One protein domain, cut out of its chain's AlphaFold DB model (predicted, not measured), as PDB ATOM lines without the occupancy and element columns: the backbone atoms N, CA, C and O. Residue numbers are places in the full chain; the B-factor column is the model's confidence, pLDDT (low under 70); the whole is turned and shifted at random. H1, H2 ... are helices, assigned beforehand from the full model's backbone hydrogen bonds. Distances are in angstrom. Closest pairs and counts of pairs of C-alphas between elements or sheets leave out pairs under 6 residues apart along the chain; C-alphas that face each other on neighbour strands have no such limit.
ATOM      1  N   PRO A  29      26.881  80.877  19.435       66.75
ATOM      2  CA  PRO A  29      27.120  81.658  18.217       66.75
ATOM      3  C   PRO A  29      27.346  83.150  18.495       66.75
ATOM      4  O   PRO A  29      28.147  83.790  17.820       66.75
ATOM      5  N   CYS A  30      26.705  83.681  19.542       73.00
ATOM      6  CA  CYS A  30      26.871  85.058  19.990       73.00
ATOM      7  C   CYS A  30      28.318  85.355  20.392       73.00
ATOM      8  O   CYS A  30      28.877  86.361  19.964       73.00
ATOM      9  N   ARG A  31      28.963  84.470  21.162       77.06
ATOM     10  CA  ARG A  31      30.332  84.712  21.625       77.06
ATOM     11  C   ARG A  31      31.365  84.584  20.505       77.06
ATOM     12  O   ARG A  31      32.332  85.339  20.478       77.06
ATOM     13  N   LYS A  32      31.120  83.717  19.519       77.88
ATOM     14  CA  LYS A  32      31.941  83.650  18.297       77.88
ATOM     15  C   LYS A  32      31.875  84.949  17.485       77.88
ATOM     16  O   LYS A  32      32.909  85.403  17.005       77.88
ATOM     17  N   LEU A  33      30.700  85.572  17.373       81.06
ATOM     18  CA  LEU A  33      30.545  86.868  16.697       81.06
ATOM     19  C   LEU A  33      31.229  88.012  17.451       81.06
ATOM     20  O   LEU A  33      31.833  88.871  16.816       81.06
ATOM     21  N   VAL A  34      31.193  87.998  18.787       82.06
ATOM     22  CA  VAL A  34      31.935  88.965  19.616       82.06
ATOM     23  C   VAL A  34      33.440  88.843  19.372       82.06
ATOM     24  O   VAL A  34      34.084  89.847  19.089       82.06
ATOM     25  N   ASN A  35      33.981  87.622  19.362       81.19
ATOM     26  CA  ASN A  35      35.402  87.402  19.075       81.19
ATOM     27  C   ASN A  35      35.799  87.921  17.681       81.19
ATOM     28  O   ASN A  35      36.858  88.523  17.523       81.19
ATOM     29  N   LEU A  36      34.952  87.713  16.667       82.06
ATOM     30  CA  LEU A  36      35.183  88.255  15.322       82.06
ATOM     31  C   LEU A  36      35.136  89.791  15.315       82.06
ATOM     32  O   LEU A  36      35.964  90.422  14.662       82.06
ATOM     33  N   ALA A  37      34.218  90.400  16.066       81.38
ATOM     34  CA  ALA A  37      34.139  91.852  16.194       81.38
ATOM     35  C   ALA A  37      35.379  92.447  16.881       81.38
ATOM     36  O   ALA A  37      35.841  93.513  16.483       81.38
ATOM     37  N   ASP A  38      35.939  91.764  17.878       83.62
ATOM     38  CA  ASP A  38      37.150  92.219  18.562       83.62
ATOM     39  C   ASP A  38      38.388  92.135  17.652       83.62
ATOM     40  O   ASP A  38      39.177  93.076  17.619       83.62
ATOM     41  N   ILE A  39      38.496  91.100  16.806       81.62
ATOM     42  CA  ILE A  39      39.538  91.010  15.762       81.62
ATOM     43  C   ILE A  39      39.486  92.229  14.824       81.62
ATOM     44  O   ILE A  39      40.522  92.826  14.532       81.62
ATOM     45  N   VAL A  40      38.287  92.642  14.396       81.69
ATOM     46  CA  VAL A  40      38.111  93.831  13.542       81.69
ATOM     47  C   VAL A  40      38.502  95.114  14.276       81.69
ATOM     48  O   VAL A  40      39.169  95.966  13.696       81.69
ATOM     49  N   LYS A  41      38.126  95.265  15.555       81.25
ATOM     50  CA  LYS A  41      38.499  96.443  16.364       81.25
ATOM     51  C   LYS A  41      40.011  96.577  16.538       81.25
ATOM     52  O   LYS A  41      40.514  97.692  16.608       81.25
ATOM     53  N   GLU A  42      40.726  95.459  16.588       82.69
ATOM     54  CA  GLU A  42      42.191  95.421  16.637       82.69
ATOM     55  C   GLU A  42      42.850  95.730  15.279       82.69
ATOM     56  O   GLU A  42      44.076  95.711  15.173       82.69
ATOM     57  N   GLY A  43      42.061  96.007  14.233       76.44
ATOM     58  CA  GLY A  43      42.549  96.297  12.885       76.44
ATOM     59  C   GLY A  43      43.089  95.068  12.152       76.44
ATOM     60  O   GLY A  43      43.824  95.207  11.174       76.44
ATOM     61  N   LYS A  44      42.767  93.860  12.625       82.81
ATOM     62  CA  LYS A  44      43.248  92.604  12.044       82.81
ATOM     63  C   LYS A  44      42.283  92.103  10.972       82.81
ATOM     64  O   LYS A  44      41.071  92.247  11.093       82.81
ATOM     65  N   SER A  45      42.832  91.457   9.942       76.38
ATOM     66  CA  SER A  45      42.042  90.868   8.855       76.38
ATOM     67  C   SER A  45      41.292  89.619   9.327       76.38
ATOM     68  O   SER A  45      41.897  88.623   9.744       76.38
ATOM     69  N   LEU A  46      39.969  89.647   9.195       82.62
ATOM     70  CA  LEU A  46      39.093  88.499   9.380       82.62
ATOM     71  C   LEU A  46      39.466  87.360   8.439       82.62
ATOM     72  O   LEU A  46      39.466  86.207   8.865       82.62
ATOM     73  N   ALA A  47      39.796  87.650   7.179       72.69
ATOM     74  CA  ALA A  47      40.141  86.628   6.194       72.69
ATOM     75  C   ALA A  47      41.392  85.842   6.587       72.69
ATOM     76  O   ALA A  47      41.432  84.620   6.427       72.69
ATOM     77  N   ILE A  48      42.396  86.518   7.149       75.00
ATOM     78  CA  ILE A  48      43.596  85.857   7.671       75.00
ATOM     79  C   ILE A  48      43.238  85.020   8.907       75.00
ATOM     80  O   ILE A  48      43.583  83.840   8.974       75.00
ATOM     81  N   HIS A  49      42.500  85.594   9.862       76.88
ATOM     82  CA  HIS A  49      42.179  84.934  11.133       76.88
ATOM     83  C   HIS A  49      41.202  83.758  11.015       76.88
ATOM     84  O   HIS A  49      41.270  82.816  11.802       76.88
ATOM     85  N   THR A  50      40.317  83.777  10.023       70.81
ATOM     86  CA  THR A  50      39.384  82.677   9.732       70.81
ATOM     87  C   THR A  50      39.960  81.661   8.742       70.81
ATOM     88  O   THR A  50      39.266  80.729   8.345       70.81
ATOM     89  N   SER A  51      41.229  81.819   8.336       64.81
ATOM     90  CA  SER A  51      41.877  81.060   7.252       64.81
ATOM     91  C   SER A  51      41.179  81.163   5.888       64.81
ATOM     92  O   SER A  51      41.562  80.463   4.950       64.81
ATOM     93  N   TYR A  52      40.205  82.064   5.743       63.50
ATOM     94  CA  TYR A  52      39.427  82.248   4.523       63.50
ATOM     95  C   TYR A  52      40.268  82.825   3.373       63.50
ATOM     96  O   TYR A  52      40.034  82.509   2.207       63.50
ATOM     97  N   ALA A  53      41.332  83.575   3.694       55.84
ATOM     98  CA  ALA A  53      42.327  84.047   2.728       55.84
ATOM     99  C   ALA A  53      43.015  82.898   1.961       55.84
ATOM    100  O   ALA A  53      43.460  83.084   0.835       55.84
ATOM    101  N   LYS A  54      43.081  81.691   2.546       54.03
ATOM    102  CA  LYS A  54      43.648  80.495   1.899       54.03
ATOM    103  C   LYS A  54      42.612  79.694   1.103       54.03
ATOM    104  O   LYS A  54      42.988  78.794   0.360       54.03
ATOM    105  N   THR A  55      41.322  80.004   1.240       53.44
ATOM    106  CA  THR A  55      40.202  79.270   0.626       53.44
ATOM    107  C   THR A  55      39.472  80.099  -0.430       53.44
ATOM    108  O   THR A  55      38.254  79.989  -0.550       53.44
ATOM    109  N   LEU A  56      40.202  80.896  -1.218       51.75
ATOM    110  CA  LEU A  56      39.728  81.804  -2.288       51.75
ATOM    111  C   LEU A  56      38.843  81.150  -3.390       51.75
ATOM    112  O   LEU A  56      38.527  81.764  -4.405       51.75
ATOM    113  N   HIS A  57      38.418  79.901  -3.197       48.06
ATOM    114  CA  HIS A  57      37.662  79.072  -4.126       48.06
ATOM    115  C   HIS A  57      36.165  78.927  -3.835       48.06
ATOM    116  O   HIS A  57      35.477  78.321  -4.654       48.06
ATOM    117  N   ASN A  58      35.602  79.543  -2.788       50.94
ATOM    118  CA  ASN A  58      34.142  79.721  -2.728       50.94
ATOM    119  C   ASN A  58      33.718  80.895  -3.622       50.94
ATOM    120  O   ASN A  58      33.167  81.899  -3.176       50.94
ATOM    121  N   GLU A 168      41.509  92.537   0.214       71.19
ATOM    122  CA  GLU A 168      40.241  93.213   0.533       71.19
ATOM    123  C   GLU A 168      39.034  92.407   0.046       71.19
ATOM    124  O   GLU A 168      37.990  92.365   0.698       71.19
ATOM    125  N   LEU A 169      39.181  91.719  -1.084       70.81
ATOM    126  CA  LEU A 169      38.172  90.816  -1.612       70.81
ATOM    127  C   LEU A 169      37.990  89.593  -0.705       70.81
ATOM    128  O   LEU A 169      36.853  89.239  -0.388       70.81
ATOM    129  N   ALA A 170      39.085  88.988  -0.235       70.81
ATOM    130  CA  ALA A 170      39.032  87.904   0.741       70.81
ATOM    131  C   ALA A 170      38.378  88.362   2.056       70.81
ATOM    132  O   ALA A 170      37.544  87.644   2.613       70.81
ATOM    133  N   GLU A 171      38.692  89.569   2.527       76.50
ATOM    134  CA  GLU A 171      38.089  90.183   3.716       76.50
ATOM    135  C   GLU A 171      36.574  90.368   3.554       76.50
ATOM    136  O   GLU A 171      35.784  89.928   4.395       76.50
ATOM    137  N   LEU A 172      36.151  90.939   2.423       76.00
ATOM    138  CA  LEU A 172      34.744  91.157   2.095       76.00
ATOM    139  C   LEU A 172      33.966  89.839   1.974       76.00
ATOM    140  O   LEU A 172      32.832  89.740   2.453       76.00
ATOM    141  N   GLU A 173      34.542  88.825   1.325       74.06
ATOM    142  CA  GLU A 173      33.922  87.503   1.203       74.06
ATOM    143  C   GLU A 173      33.803  86.812   2.571       74.06
ATOM    144  O   GLU A 173      32.747  86.248   2.875       74.06
ATOM    145  N   THR A 174      34.813  86.946   3.433       77.81
ATOM    146  CA  THR A 174      34.792  86.426   4.810       77.81
ATOM    147  C   THR A 174      33.664  87.051   5.626       77.81
ATOM    148  O   THR A 174      32.846  86.335   6.208       77.81
ATOM    149  N   ALA A 175      33.571  88.385   5.628       80.19
ATOM    150  CA  ALA A 175      32.537  89.111   6.361       80.19
ATOM    151  C   ALA A 175      31.127  88.712   5.896       80.19
ATOM    152  O   ALA A 175      30.237  88.453   6.708       80.19
ATOM    153  N   ARG A 176      30.925  88.594   4.579       73.69
ATOM    154  CA  ARG A 176      29.643  88.166   4.000       73.69
ATOM    155  C   ARG A 176      29.277  86.734   4.387       73.69
ATOM    156  O   ARG A 176      28.113  86.484   4.693       73.69
ATOM    157  N   ASN A 177      30.240  85.812   4.393       77.56
ATOM    158  CA  ASN A 177      30.002  84.426   4.799       77.56
ATOM    159  C   ASN A 177      29.577  84.333   6.274       77.56
ATOM    160  O   ASN A 177      28.606  83.653   6.596       77.56
ATOM    161  N   ILE A 178      30.242  85.085   7.160       79.44
ATOM    162  CA  ILE A 178      29.863  85.180   8.579       79.44
ATOM    163  C   ILE A 178      28.407  85.648   8.720       79.44
ATOM    164  O   ILE A 178      27.640  85.047   9.476       79.44
ATOM    165  N   VAL A 179      28.003  86.681   7.970       81.31
ATOM    166  CA  VAL A 179      26.619  87.185   7.984       81.31
ATOM    167  C   VAL A 179      25.633  86.122   7.502       81.31
ATOM    168  O   VAL A 179      24.636  85.891   8.181       81.31
ATOM    169  N   GLN A 180      25.913  85.448   6.382       76.44
ATOM    170  CA  GLN A 180      25.021  84.418   5.838       76.44
ATOM    171  C   GLN A 180      24.810  83.271   6.831       76.44
ATOM    172  O   GLN A 180      23.676  82.963   7.177       76.44
ATOM    173  N   VAL A 181      25.897  82.700   7.365       78.31
ATOM    174  CA  VAL A 181      25.823  81.615   8.358       78.31
ATOM    175  C   VAL A 181      25.051  82.056   9.601       78.31
ATOM    176  O   VAL A 181      24.291  81.277  10.173       78.31
ATOM    177  N   THR A 182      25.219  83.311  10.021       80.75
ATOM    178  CA  THR A 182      24.482  83.858  11.164       80.75
ATOM    179  C   THR A 182      22.983  83.925  10.884       80.75
ATOM    180  O   THR A 182      22.199  83.508  11.734       80.75
ATOM    181  N   MET A 183      22.578  84.398   9.702       80.50
ATOM    182  CA  MET A 183      21.167  84.458   9.308       80.50
ATOM    183  C   MET A 183      20.545  83.061   9.231       80.50
ATOM    184  O   MET A 183      19.494  82.842   9.828       80.50
ATOM    185  N   ASP A 184      21.239  82.088   8.634       74.81
ATOM    186  CA  ASP A 184      20.765  80.700   8.550       74.81
ATOM    187  C   ASP A 184      20.552  80.073   9.945       74.81
ATOM    188  O   ASP A 184      19.625  79.290  10.162       74.81
ATOM    189  N   ILE A 185      21.414  80.399  10.919       80.38
ATOM    190  CA  ILE A 185      21.261  79.952  12.313       80.38
ATOM    191  C   ILE A 185      20.033  80.600  12.963       80.38
ATOM    192  O   ILE A 185      19.330  79.930  13.721       80.38
ATOM    193  N   LEU A 186      19.786  81.886  12.701       80.25
ATOM    194  CA  LEU A 186      18.635  82.606  13.247       80.25
ATOM    195  C   LEU A 186      17.317  82.076  12.671       80.25
ATOM    196  O   LEU A 186      16.392  81.827  13.440       80.25
ATOM    197  N   GLU A 187      17.253  81.820  11.364       77.38
ATOM    198  CA  GLU A 187      16.076  81.231  10.709       77.38
ATOM    199  C   GLU A 187      15.774  79.818  11.227       77.38
ATOM    200  O   GLU A 187      14.628  79.485  11.512       77.38
ATOM    201  N   LYS A 188      16.795  78.980  11.441       76.56
ATOM    202  CA  LYS A 188      16.587  77.638  12.018       76.56
ATOM    203  C   LYS A 188      16.065  77.666  13.454       76.56
ATOM    204  O   LYS A 188      15.448  76.700  13.888       76.56
ATOM    205  N   ARG A 189      16.331  78.741  14.200       71.12
ATOM    206  CA  ARG A 189      15.880  78.916  15.589       71.12
ATOM    207  C   ARG A 189      14.495  79.542  15.708       71.12
ATOM    208  O   ARG A 189      13.915  79.445  16.776       71.12
ATOM    209  N   SER A 190      13.981  80.194  14.664       64.81
ATOM    210  CA  SER A 190      12.629  80.769  14.670       64.81
ATOM    211  C   SER A 190      11.538  79.774  14.260       64.81
ATOM    212  O   SER A 190      10.360  80.061  14.452       64.81
ATOM    213  N   VAL A 191      11.919  78.621  13.698       56.97
ATOM    214  CA  VAL A 191      11.006  77.568  13.211       56.97
ATOM    215  C   VAL A 191      10.937  76.357  14.166       56.97
ATOM    216  O   VAL A 191      10.183  75.422  13.909       56.97
ATOM    217  N   GLY A 192      11.705  76.359  15.262       45.12
ATOM    218  CA  GLY A 192      11.687  75.321  16.307       45.12
ATOM    219  C   GLY A 192      11.083  75.832  17.603       45.12
ATOM    220  O   GLY A 192      10.397  75.028  18.268       45.12
TER     221      GLY A 192
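AT A GLANCE: This is residues 29 to 58 and 168 to 192 of the 192 residues of an uncharacterized protein of Penicillium nalgiovense (UniProt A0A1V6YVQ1). A long straight helix, H3, has a shorter helix, H1, running beside it the opposite way at a small angle, with a gap between them, and the four-residue H2 packs on H3 near its first end, by the end of H1. The last residues, 187 to 192, of which 187 to 190 belong to H3, stick out free. The printed part has 55 residues, with three named helices in the order H1, H2, H3 and no named strand; the class is all helix. The whole is only just loose, close to compact, with a radius of gyration of the C-alphas of 12.3 A, and flat, spanning 36 by 26 by 13 A.

HOW THE PARTS SIT: H1, residues 29 to 41, and H2, residues 46 to 49, only just touch, with 3 pairs of C-alphas within 8 A, and only at the corner by their link. H1 does so with residues 36 to 40 alone; the closest C-alphas are those of Val 40 and Leu 46, 6.8 A apart. H3, residues 168 to 190, touches H2 with residues 170 to 175 alone, and the closest C-alphas are those of Ala 47 and Glu 171, 4.8 A apart. H1 and H3 are close but not clearly touching, the C-alphas of Pro 29 and Thr 182 coming closest at 7.8 A. They run opposite ways at a shallow tilt of 22 degrees. In H1 and H3 every O i to N i+4 pair is within hydrogen-bond range; H2 is too short for such a pair.

IN THESE COORDINATES: H1 begins with C-alpha 29 at (27.120, 81.658, 18.217) and is 18.7 A long from first to last C-alpha. H2 begins with C-alpha 46 at (39.093, 88.499, 9.380). H3 is 33.4 A long and ends with C-alpha 190 at (12.629, 80.769, 14.670).

THE WHOLE: The two C-alphas farthest apart, those of Gly 43 and Gly 192, are 37.5 A apart. Residues 59 to 167 are not printed, and C-alphas 58 and 168 are 15.2 A apart across the cut. The link from H1 to H2 is tight. The mean pLDDT of the printed part is 73.1, with residue 29, residues 51 to 58 and residues 190 to 192 under 70.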